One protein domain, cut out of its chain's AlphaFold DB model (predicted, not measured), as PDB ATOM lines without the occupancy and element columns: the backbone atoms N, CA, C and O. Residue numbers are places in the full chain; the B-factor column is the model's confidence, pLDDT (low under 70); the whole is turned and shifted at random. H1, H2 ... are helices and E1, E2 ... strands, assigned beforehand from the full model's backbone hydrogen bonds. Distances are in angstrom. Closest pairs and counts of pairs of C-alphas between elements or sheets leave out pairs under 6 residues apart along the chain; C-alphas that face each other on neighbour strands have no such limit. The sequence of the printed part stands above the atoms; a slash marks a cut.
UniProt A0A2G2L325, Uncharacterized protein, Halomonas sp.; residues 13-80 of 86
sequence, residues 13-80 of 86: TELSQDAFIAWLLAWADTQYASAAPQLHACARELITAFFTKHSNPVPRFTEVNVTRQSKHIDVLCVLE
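AT A GLANCE: This is residues 13 to 80 of the 86 residues of an uncharacterized protein of Halomonas sp. (UniProt A0A2G2L325). What shape? Helix H1 covers one face of an antiparallel two-stranded hairpin, E1 - E2, and H2 stands crosswise at H1's end. What makes it? The 68 printed residues, class mixed, have two named helices, then two named strands. It is compact, radius of gyration of the C-alphas 12.0 A, spanning 30 by 30 by 20 A.

IN THESE COORDINATES: Where are the strands? E1 is residues 64 to 70, 15.4 A; E2 is 73 to 79, 15.9 A, ending at C-alpha (-67.445, 322.231, 714.870). The helices? H1, residues 13 to 26, 20.6 A, begins at C-alpha (-47.582, 340.745, 712.605); H2 is 37 to 53, 24.1 A.

HOW THE PARTS SIT: How do strands pair? In the hairpin E1 and E2, N 65 and O 78 are within hydrogen-bond range, 2.9 A. And the helices? The closest C-alphas of H1 and E2, Ala 22 and Val 75, are 6.1 A apart. H1 touches H2 with residues 24 to 26 alone, closest C-alphas Leu 25 and Ala 43, 5.3 A, only just about perpendicular at 72 degrees. Every O i to N i+4 pair in H2, and 9 of 10 in H1, is within hydrogen-bond range.

THE WHOLE: How large? The farthest C-alphas, Ser 34 and His 72, are 33.7 A apart. Cuts or long links? The printed part has neither. Low confidence? Residues 13 to 15 have pLDDT under 70.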
ATOM      1  N   THR A  13     -47.701 341.728 711.519       63.94
ATOM      2  CA  THR A  13     -47.582 340.745 712.605       63.94
ATOM      3  C   THR A  13     -48.925 340.122 712.978       63.94
ATOM      4  O   THR A  13     -48.989 338.925 713.244       63.94
ATOM      5  N   GLU A  14     -49.996 340.906 712.930       64.69
ATOM      6  CA  GLU A  14     -51.377 340.498 713.200       64.69
ATOM      7  C   GLU A  14     -51.953 339.588 712.096       64.69
ATOM      8  O   GLU A  14     -52.386 338.474 712.372       64.69
ATOM      9  N   LEU A  15     -51.807 339.962 710.819       68.75
ATOM     10  CA  LEU A  15     -52.367 339.204 709.692       68.75
ATOM     11  C   LEU A  15     -51.750 337.801 709.550       68.75
ATOM     12  O   LEU A  15     -52.425 336.857 709.130       68.75
ATOM     13  N   SER A  16     -50.469 337.652 709.900       76.81
ATOM     14  CA  SER A  16     -49.804 336.344 709.925       76.81
ATOM     15  C   SER A  16     -50.248 335.444 711.075       76.81
ATOM     16  O   SER A  16     -50.213 334.224 710.922       76.81
ATOM     17  N   GLN A  17     -50.660 336.014 712.210       81.00
ATOM     18  CA  GLN A  17     -51.080 335.235 713.375       81.00
ATOM     19  C   GLN A  17     -52.450 334.602 713.133       81.00
ATOM     20  O   GLN A  17     -52.587 333.386 713.274       81.00
ATOM     21  N   ASP A  18     -53.422 335.380 712.655       86.19
ATOM     22  CA  ASP A  18     -54.769 334.874 712.358       86.19
ATOM     23  C   ASP A  18     -54.735 333.822 711.251       86.19
ATOM     24  O   ASP A  18     -55.419 332.801 711.317       86.19
ATOM     25  N   ALA A  19     -53.896 334.043 710.234       87.81
ATOM     26  CA  ALA A  19     -53.699 333.088 709.155       87.81
ATOM     27  C   ALA A  19     -53.079 331.777 709.657       87.81
ATOM     28  O   ALA A  19     -53.528 330.709 709.246       87.81
ATOM     29  N   PHE A  20     -52.088 331.845 710.553       91.56
ATOM     30  CA  PHE A  20     -51.478 330.655 711.146       91.56
ATOM     31  C   PHE A  20     -52.481 329.871 711.996       91.56
ATOM     32  O   PHE A  20     -52.596 328.657 711.841       91.56
ATOM     33  N   ILE A  21     -53.238 330.560 712.854       92.69
ATOM     34  CA  ILE A  21     -54.256 329.933 713.703       92.69
ATOM     35  C   ILE A  21     -55.347 329.299 712.835       92.69
ATOM     36  O   ILE A  21     -55.691 328.138 713.043       92.69
ATOM     37  N   ALA A  22     -55.849 330.015 711.826       94.75
ATOM     38  CA  ALA A  22     -56.862 329.492 710.914       94.75
ATOM     39  C   ALA A  22     -56.362 328.264 710.135       94.75
ATOM     40  O   ALA A  22     -57.070 327.262 710.035       94.75
ATOM     41  N   TRP A  23     -55.129 328.322 709.623       96.00
ATOM     42  CA  TRP A  23     -54.488 327.201 708.940       96.00
ATOM     43  C   TRP A  23     -54.343 325.984 709.855       96.00
ATOM     44  O   TRP A  23     -54.688 324.877 709.448       96.00
ATOM     45  N   LEU A  24     -53.870 326.178 711.091       97.69
ATOM     46  CA  LEU A  24     -53.705 325.082 712.040       97.69
ATOM     47  C   LEU A  24     -55.057 324.463 712.408       97.69
ATOM     48  O   LEU A  24     -55.183 323.246 712.393       97.69
ATOM     49  N   LEU A  25     -56.083 325.275 712.671       97.06
ATOM     50  CA  LEU A  25     -57.421 324.787 713.020       97.06
ATOM     51  C   LEU A  25     -58.061 323.949 711.907       97.06
ATOM     52  O   LEU A  25     -58.733 322.968 712.215       97.06
ATOM     53  N   ALA A  26     -57.816 324.271 710.634       97.00
ATOM     54  CA  ALA A  26     -58.354 323.504 709.510       97.00
ATOM     55  C   ALA A  26     -57.874 322.038 709.504       97.00
ATOM     56  O   ALA A  26     -58.605 321.149 709.075       97.00
ATOM     57  N   TRP A  27     -56.685 321.755 710.049       98.31
ATOM     58  CA  TRP A  27     -56.172 320.386 710.159       98.31
ATOM     59  C   TRP A  27     -56.951 319.507 711.142       98.31
ATOM     60  O   TRP A  27     -56.806 318.286 711.090       98.31
ATOM     61  N   ALA A  28     -57.776 320.077 712.025       97.81
ATOM     62  CA  ALA A  28     -58.549 319.305 712.999       97.81
ATOM     63  C   ALA A  28     -59.711 318.509 712.382       97.81
ATOM     64  O   ALA A  28     -60.254 317.627 713.056       97.81
ATOM     65  N   ASP A  29     -60.077 318.791 711.127       97.31
ATOM     66  CA  ASP A  29     -61.079 318.024 710.391       97.31
ATOM     67  C   ASP A  29     -60.612 316.575 710.178       97.31
ATOM     68  O   ASP A  29     -59.462 316.311 709.804       97.31
ATOM     69  N   THR A  30     -61.500 315.614 710.440       96.75
ATOM     70  CA  THR A  30     -61.189 314.181 710.367       96.75
ATOM     71  C   THR A  30     -60.754 313.749 708.968       96.75
ATOM     72  O   THR A  30     -59.975 312.800 708.853       96.75
ATOM     73  N   GLN A  31     -61.159 314.455 707.905       96.75
ATOM     74  CA  GLN A  31     -60.718 314.141 706.542       96.75
ATOM     75  C   GLN A  31     -59.187 314.213 706.380       96.75
ATOM     76  O   GLN A  31     -58.622 313.531 705.524       96.75
ATOM     77  N   TYR A  32     -58.498 314.989 707.226       96.94
ATOM     78  CA  TYR A  32     -57.042 315.148 707.187       96.94
ATOM     79  C   TYR A  32     -56.284 314.224 708.148       96.94
ATOM     80  O   TYR A  32     -55.049 314.205 708.121       96.94
ATOM     81  N   ALA A  33     -56.986 313.415 708.950       96.31
ATOM     82  CA  ALA A  33     -56.384 312.566 709.977       96.31
ATOM     83  C   ALA A  33     -55.333 311.591 709.419       96.31
ATOM     84  O   ALA A  33     -54.312 311.348 710.060       96.31
ATOM     85  N   SER A  34     -55.555 311.055 708.214       96.75
ATOM     86  CA  SER A  34     -54.602 310.151 707.554       96.75
ATOM     87  C   SER A  34     -53.509 310.882 706.773       96.75
ATOM     88  O   SER A  34     -52.407 310.356 706.646       96.75
ATOM     89  N   ALA A  35     -53.796 312.075 706.245       96.12
ATOM     90  CA  ALA A  35     -52.867 312.820 705.395       96.12
ATOM     91  C   ALA A  35     -51.761 313.514 706.204       96.12
ATOM     92  O   ALA A  35     -50.613 313.554 705.766       96.12
ATOM     93  N   ALA A  36     -52.094 314.041 707.387       95.94
ATOM     94  CA  ALA A  36     -51.133 314.681 708.280       95.94
ATOM     95  C   ALA A  36     -51.465 314.402 709.760       95.94
ATOM     96  O   ALA A  36     -51.946 315.294 710.465       95.94
ATOM     97  N   PRO A  37     -51.187 313.185 710.264       96.75
ATOM     98  CA  PRO A  37     -51.599 312.759 711.603       96.75
ATOM     99  C   PRO A  37     -51.112 313.679 712.730       96.75
ATOM    100  O   PRO A  37     -51.851 313.955 713.670       96.75
ATOM    101  N   GLN A  38     -49.881 314.189 712.631       98.12
ATOM    102  CA  GLN A  38     -49.290 315.068 713.643       98.12
ATOM    103  C   GLN A  38     -49.932 316.459 713.648       98.12
ATOM    104  O   GLN A  38     -50.184 317.009 714.717       98.12
ATOM    105  N   LEU A  39     -50.215 317.025 712.468       98.00
ATOM    106  CA  LEU A  39     -50.905 318.314 712.362       98.00
ATOM    107  C   LEU A  39     -52.355 318.186 712.826       98.00
ATOM    108  O   LEU A  39     -52.825 319.030 713.582       98.00
ATOM    109  N   HIS A  40     -53.024 317.097 712.447       98.44
ATOM    110  CA  HIS A  40     -54.371 316.787 712.904       98.44
ATOM    111  C   HIS A  40     -54.439 316.665 714.432       98.44
ATOM    112  O   HIS A  40     -55.269 317.312 715.069       98.44
ATOM    113  N   ALA A  41     -53.525 315.901 715.039       98.12
ATOM    114  CA  ALA A  41     -53.439 315.774 716.491       98.12
ATOM    115  C   ALA A  41     -53.184 317.130 717.171       98.12
ATOM    116  O   ALA A  41     -53.930 317.509 718.072       98.12
ATOM    117  N   CYS A  42     -52.208 317.902 716.683       98.38
ATOM    118  CA  CYS A  42     -51.882 319.226 717.218       98.38
ATOM    119  C   CYS A  42     -53.075 320.194 717.145       98.38
ATOM    120  O   CYS A  42     -53.382 320.886 718.117       98.38
ATOM    121  N   ALA A  43     -53.800 320.209 716.027       97.94
ATOM    122  CA  ALA A  43     -54.982 321.045 715.856       97.94
ATOM    123  C   ALA A  43     -56.113 320.660 716.830       97.94
ATOM    124  O   ALA A  43     -56.762 321.531 717.415       97.94
ATOM    125  N   ARG A  44     -56.328 319.358 717.064       97.69
ATOM    126  CA  ARG A  44     -57.324 318.870 718.035       97.69
ATOM    127  C   ARG A  44     -56.929 319.157 719.483       97.69
ATOM    128  O   ARG A  44     -57.801 319.470 720.298       97.69
ATOM    129  N   GLU A  45     -55.640 319.098 719.805       98.19
ATOM    130  CA  GLU A  45     -55.114 319.524 721.106       98.19
ATOM    131  C   GLU A  45     -55.307 321.028 721.324       98.19
ATOM    132  O   GLU A  45     -55.727 321.434 722.406       98.19
ATOM    133  N   LEU A  46     -55.101 321.856 720.294       96.94
ATOM    134  CA  LEU A  46     -55.363 323.295 720.368       96.94
ATOM    135  C   LEU A  46     -56.842 323.592 720.667       96.94
ATOM    136  O   LEU A  46     -57.141 324.366 721.578       96.94
ATOM    137  N   ILE A  47     -57.774 322.942 719.959       96.44
ATOM    138  CA  ILE A  47     -59.217 323.063 720.236       96.44
ATOM    139  C   ILE A  47     -59.517 322.624 721.676       96.44
ATOM    140  O   ILE A  47     -60.196 323.335 722.416       96.44
ATOM    141  N   THR A  48     -58.962 321.488 722.105       96.44
ATOM    142  CA  THR A  48     -59.105 320.976 723.478       96.44
ATOM    143  C   THR A  48     -58.625 321.994 724.515       96.44
ATOM    144  O   THR A  48     -59.302 322.209 725.525       96.44
ATOM    145  N   ALA A  49     -57.504 322.671 724.256       97.12
ATOM    146  CA  ALA A  49     -56.964 323.703 725.130       97.12
ATOM    147  C   ALA A  49     -57.909 324.910 725.251       97.12
ATOM    148  O   ALA A  49     -58.079 325.427 726.356       97.12
ATOM    149  N   PHE A  50     -58.578 325.325 724.166       94.56
ATOM    150  CA  PHE A  50     -59.582 326.395 724.223       94.56
ATOM    151  C   PHE A  50     -60.766 326.026 725.121       94.56
ATOM    152  O   PHE A  50     -61.095 326.783 726.030       94.56
ATOM    153  N   PHE A  51     -61.362 324.845 724.944       94.62
ATOM    154  CA  PHE A  51     -62.473 324.395 725.795       94.62
ATOM    155  C   PHE A  51     -62.055 324.252 727.262       94.62
ATOM    156  O   PHE A  51     -62.739 324.757 728.154       94.62
ATOM    157  N   THR A  52     -60.889 323.648 727.505       94.75
ATOM    158  CA  THR A  52     -60.336 323.460 728.855       94.75
ATOM    159  C   THR A  52     -60.107 324.793 729.559       94.75
ATOM    160  O   THR A  52     -60.463 324.943 730.725       94.75
ATOM    161  N   LYS A  53     -59.566 325.792 728.850       95.81
ATOM    162  CA  LYS A  53     -59.337 327.140 729.388       95.81
ATOM    163  C   LYS A  53     -60.626 327.816 729.865       95.81
ATOM    164  O   LYS A  53     -60.576 328.616 730.794       95.81
ATOM    165  N   HIS A  54     -61.761 327.490 729.250       92.94
ATOM    166  CA  HIS A  54     -63.080 328.014 729.610       92.94
ATOM    167  C   HIS A  54     -63.904 327.051 730.481       92.94
ATOM    168  O   HIS A  54     -65.095 327.280 730.668       92.94
ATOM    169  N   SER A  55     -63.290 325.990 731.024       94.38
ATOM    170  CA  SER A  55     -63.958 324.970 731.848       94.38
ATOM    171  C   SER A  55     -65.162 324.305 731.165       94.38
ATOM    172  O   SER A  55     -66.084 323.841 731.835       94.38
ATOM    173  N   ASN A  56     -65.151 324.239 729.832       91.88
ATOM    174  CA  ASN A  56     -66.209 323.629 729.036       91.88
ATOM    175  C   ASN A  56     -65.812 322.210 728.601       91.88
ATOM    176  O   ASN A  56     -64.638 321.962 728.305       91.88
ATOM    177  N   PRO A  57     -66.767 321.266 728.511       91.31
ATOM    178  CA  PRO A  57     -66.493 319.952 727.947       91.31
ATOM    179  C   PRO A  57     -66.167 320.070 726.455       91.31
ATOM    180  O   PRO A  57     -66.820 320.810 725.721       91.31
ATOM    181  N   VAL A  58     -65.176 319.305 725.998       91.12
ATOM    182  CA  VAL A  58     -64.830 319.234 724.574       91.12
ATOM    183  C   VAL A  58     -65.907 318.420 723.849       91.12
ATOM    184  O   VAL A  58     -66.129 317.259 724.213       91.12
ATOM    185  N   PRO A  59     -66.582 318.974 722.827       91.19
ATOM    186  CA  PRO A  59     -67.561 318.220 722.060       91.19
ATOM    187  C   PRO A  59     -66.878 317.124 721.233       91.19
ATOM    188  O   PRO A  59     -65.702 317.213 720.876       91.19
ATOM    189  N   ARG A  60     -67.634 316.083 720.879       91.56
ATOM    190  CA  ARG A  60     -67.217 315.169 719.810       91.56
ATOM    191  C   ARG A  60     -67.521 315.833 718.473       91.56
ATOM    192  O   ARG A  60     -68.632 316.307 718.279       91.56
ATOM    193  N   PHE A  61     -66.538 315.846 717.583       93.75
ATOM    194  CA  PHE A  61     -66.656 316.414 716.244       93.75
ATOM    195  C   PHE A  61     -65.746 315.677 715.261       93.75
ATOM    196  O   PHE A  61     -64.677 315.160 715.627       93.75
ATOM    197  N   THR A  62     -66.196 315.674 714.019       94.69
ATOM    198  CA  THR A  62     -65.570 315.142 712.817       94.69
ATOM    199  C   THR A  62     -65.339 316.236 711.781       94.69
ATOM    200  O   THR A  62     -64.267 316.254 711.182       94.69
ATOM    201  N   GLU A  63     -66.280 317.172 711.642       95.50
ATOM    202  CA  GLU A  63     -66.191 318.296 710.707       95.50
ATOM    203  C   GLU A  63     -65.692 319.572 711.396       95.50
ATOM    204  O   GLU A  63     -66.145 319.922 712.495       95.50
ATOM    205  N   VAL A  64     -64.781 320.288 710.727       96.06
ATOM    206  CA  VAL A  64     -64.254 321.582 711.173       96.06
ATOM    207  C   VAL A  64     -64.290 322.593 710.032       96.06
ATOM    208  O   VAL A  64     -63.569 322.468 709.047       96.06
ATOM    209  N   ASN A  65     -65.069 323.659 710.209       94.88
ATOM    210  CA  ASN A  65     -65.124 324.777 709.272       94.88
ATOM    211  C   ASN A  65     -64.430 326.003 709.857       94.88
ATOM    212  O   ASN A  65     -64.840 326.526 710.895       94.88
ATOM    213  N   VAL A  66     -63.408 326.498 709.160       94.56
ATOM    214  CA  VAL A  66     -62.663 327.694 709.564       94.56
ATOM    215  C   VAL A  66     -62.942 328.830 708.590       94.56
ATOM    216  O   VAL A  66     -62.696 328.719 707.393       94.56
ATOM    217  N   THR A  67     -63.434 329.949 709.113       92.19
ATOM    218  CA  THR A  67     -63.667 331.185 708.361       92.19
ATOM    219  C   THR A  67     -62.812 332.300 708.946       92.19
ATOM    220  O   THR A  67     -62.817 332.532 710.155       92.19
ATOM    221  N   ARG A  68     -62.085 333.012 708.088       89.50
ATOM    222  CA  ARG A  68     -61.341 334.218 708.473       89.50
ATOM    223  C   ARG A  68     -62.246 335.443 708.377       89.50
ATOM    224  O   ARG A  68     -63.051 335.517 707.454       89.50
ATOM    225  N   GLN A  69     -62.068 336.400 709.285       83.81
ATOM    226  CA  GLN A  69     -62.719 337.719 709.252       83.81
ATOM    227  C   GLN A  69     -64.254 337.644 709.141       83.81
ATOM    228  O   GLN A  69     -64.876 338.233 708.256       83.81
ATOM    229  N   SER A  70     -64.882 336.904 710.058       82.12
ATOM    230  CA  SER A  70     -66.342 336.805 710.131       82.12
ATOM    231  C   SER A  70     -66.897 337.880 711.066       82.12
ATOM    232  O   SER A  70     -66.791 337.778 712.288       82.12
ATOM    233  N   LYS A  71     -67.512 338.926 710.497       84.56
ATOM    234  CA  LYS A  71     -68.003 340.112 711.228       84.56
ATOM    235  C   LYS A  71     -66.872 340.823 711.992       84.56
ATOM    236  O   LYS A  71     -66.058 341.492 711.371       84.56
ATOM    237  N   HIS A  72     -66.833 340.676 713.317       86.69
ATOM    238  CA  HIS A  72     -65.822 341.239 714.221       86.69
ATOM    239  C   HIS A  72     -64.952 340.140 714.858       86.69
ATOM    240  O   HIS A  72     -64.427 340.329 715.950       86.69
ATOM    241  N   ILE A  73     -64.871 338.967 714.220       88.56
ATOM    242  CA  ILE A  73     -64.098 337.810 714.678       88.56
ATOM    243  C   ILE A  73     -62.992 337.530 713.659       88.56
ATOM    244  O   ILE A  73     -63.285 337.237 712.495       88.56
ATOM    245  N   ASP A  74     -61.737 337.561 714.104       88.94
ATOM    246  CA  ASP A  74     -60.573 337.349 713.233       88.94
ATOM    247  C   ASP A  74     -60.513 335.911 712.697       88.94
ATOM    248  O   ASP A  74     -60.316 335.688 711.495       88.94
ATOM    249  N   VAL A  75     -60.786 334.929 713.564       91.81
ATOM    250  CA  VAL A  75     -60.873 333.502 713.220       91.81
ATOM    251  C   VAL A  75     -62.117 332.876 713.851       91.81
ATOM    252  O   VAL A  75     -62.211 332.733 715.067       91.81
ATOM    253  N   LEU A  76     -63.066 332.464 713.012       92.94
ATOM    254  CA  LEU A  76     -64.241 331.693 713.412       92.94
ATOM    255  C   LEU A  76     -64.013 330.217 713.079       92.94
ATOM    256  O   LEU A  76     -63.843 329.864 711.914       92.94
ATOM    257  N   CYS A  77     -64.045 329.361 714.097       94.25
ATOM    258  CA  CYS A  77     -63.967 327.910 713.957       94.25
ATOM    259  C   CYS A  77     -65.289 327.288 714.416       94.25
ATOM    260  O   CYS A  77     -65.703 327.499 715.556       94.25
ATOM    261  N   VAL A  78     -65.955 326.554 713.526       93.62
ATOM    262  CA  VAL A  78     -67.241 325.895 713.780       93.62
ATOM    263  C   VAL A  78     -67.050 324.385 713.717       93.62
ATOM    264  O   VAL A  78     -66.530 323.864 712.731       93.62
ATOM    265  N   LEU A  79     -67.496 323.689 714.762       94.00
ATOM    266  CA  LEU A  79     -67.445 322.231 714.870       94.00
ATOM    267  C   LEU A  79     -68.838 321.661 714.560       94.00
ATOM    268  O   LEU A  79     -69.819 322.107 715.160       94.00
ATOM    269  N   GLU A  80     -68.946 320.698 713.637       87.69
ATOM    270  CA  GLU A  80     -70.222 320.026 713.276       87.69
ATOM    271  C   GLU A  80     -71.364 320.975 712.839       87.69
ATOM    272  O   GLU A  80     -72.545 320.670 712.999       87.69
TER     273      GLU A  80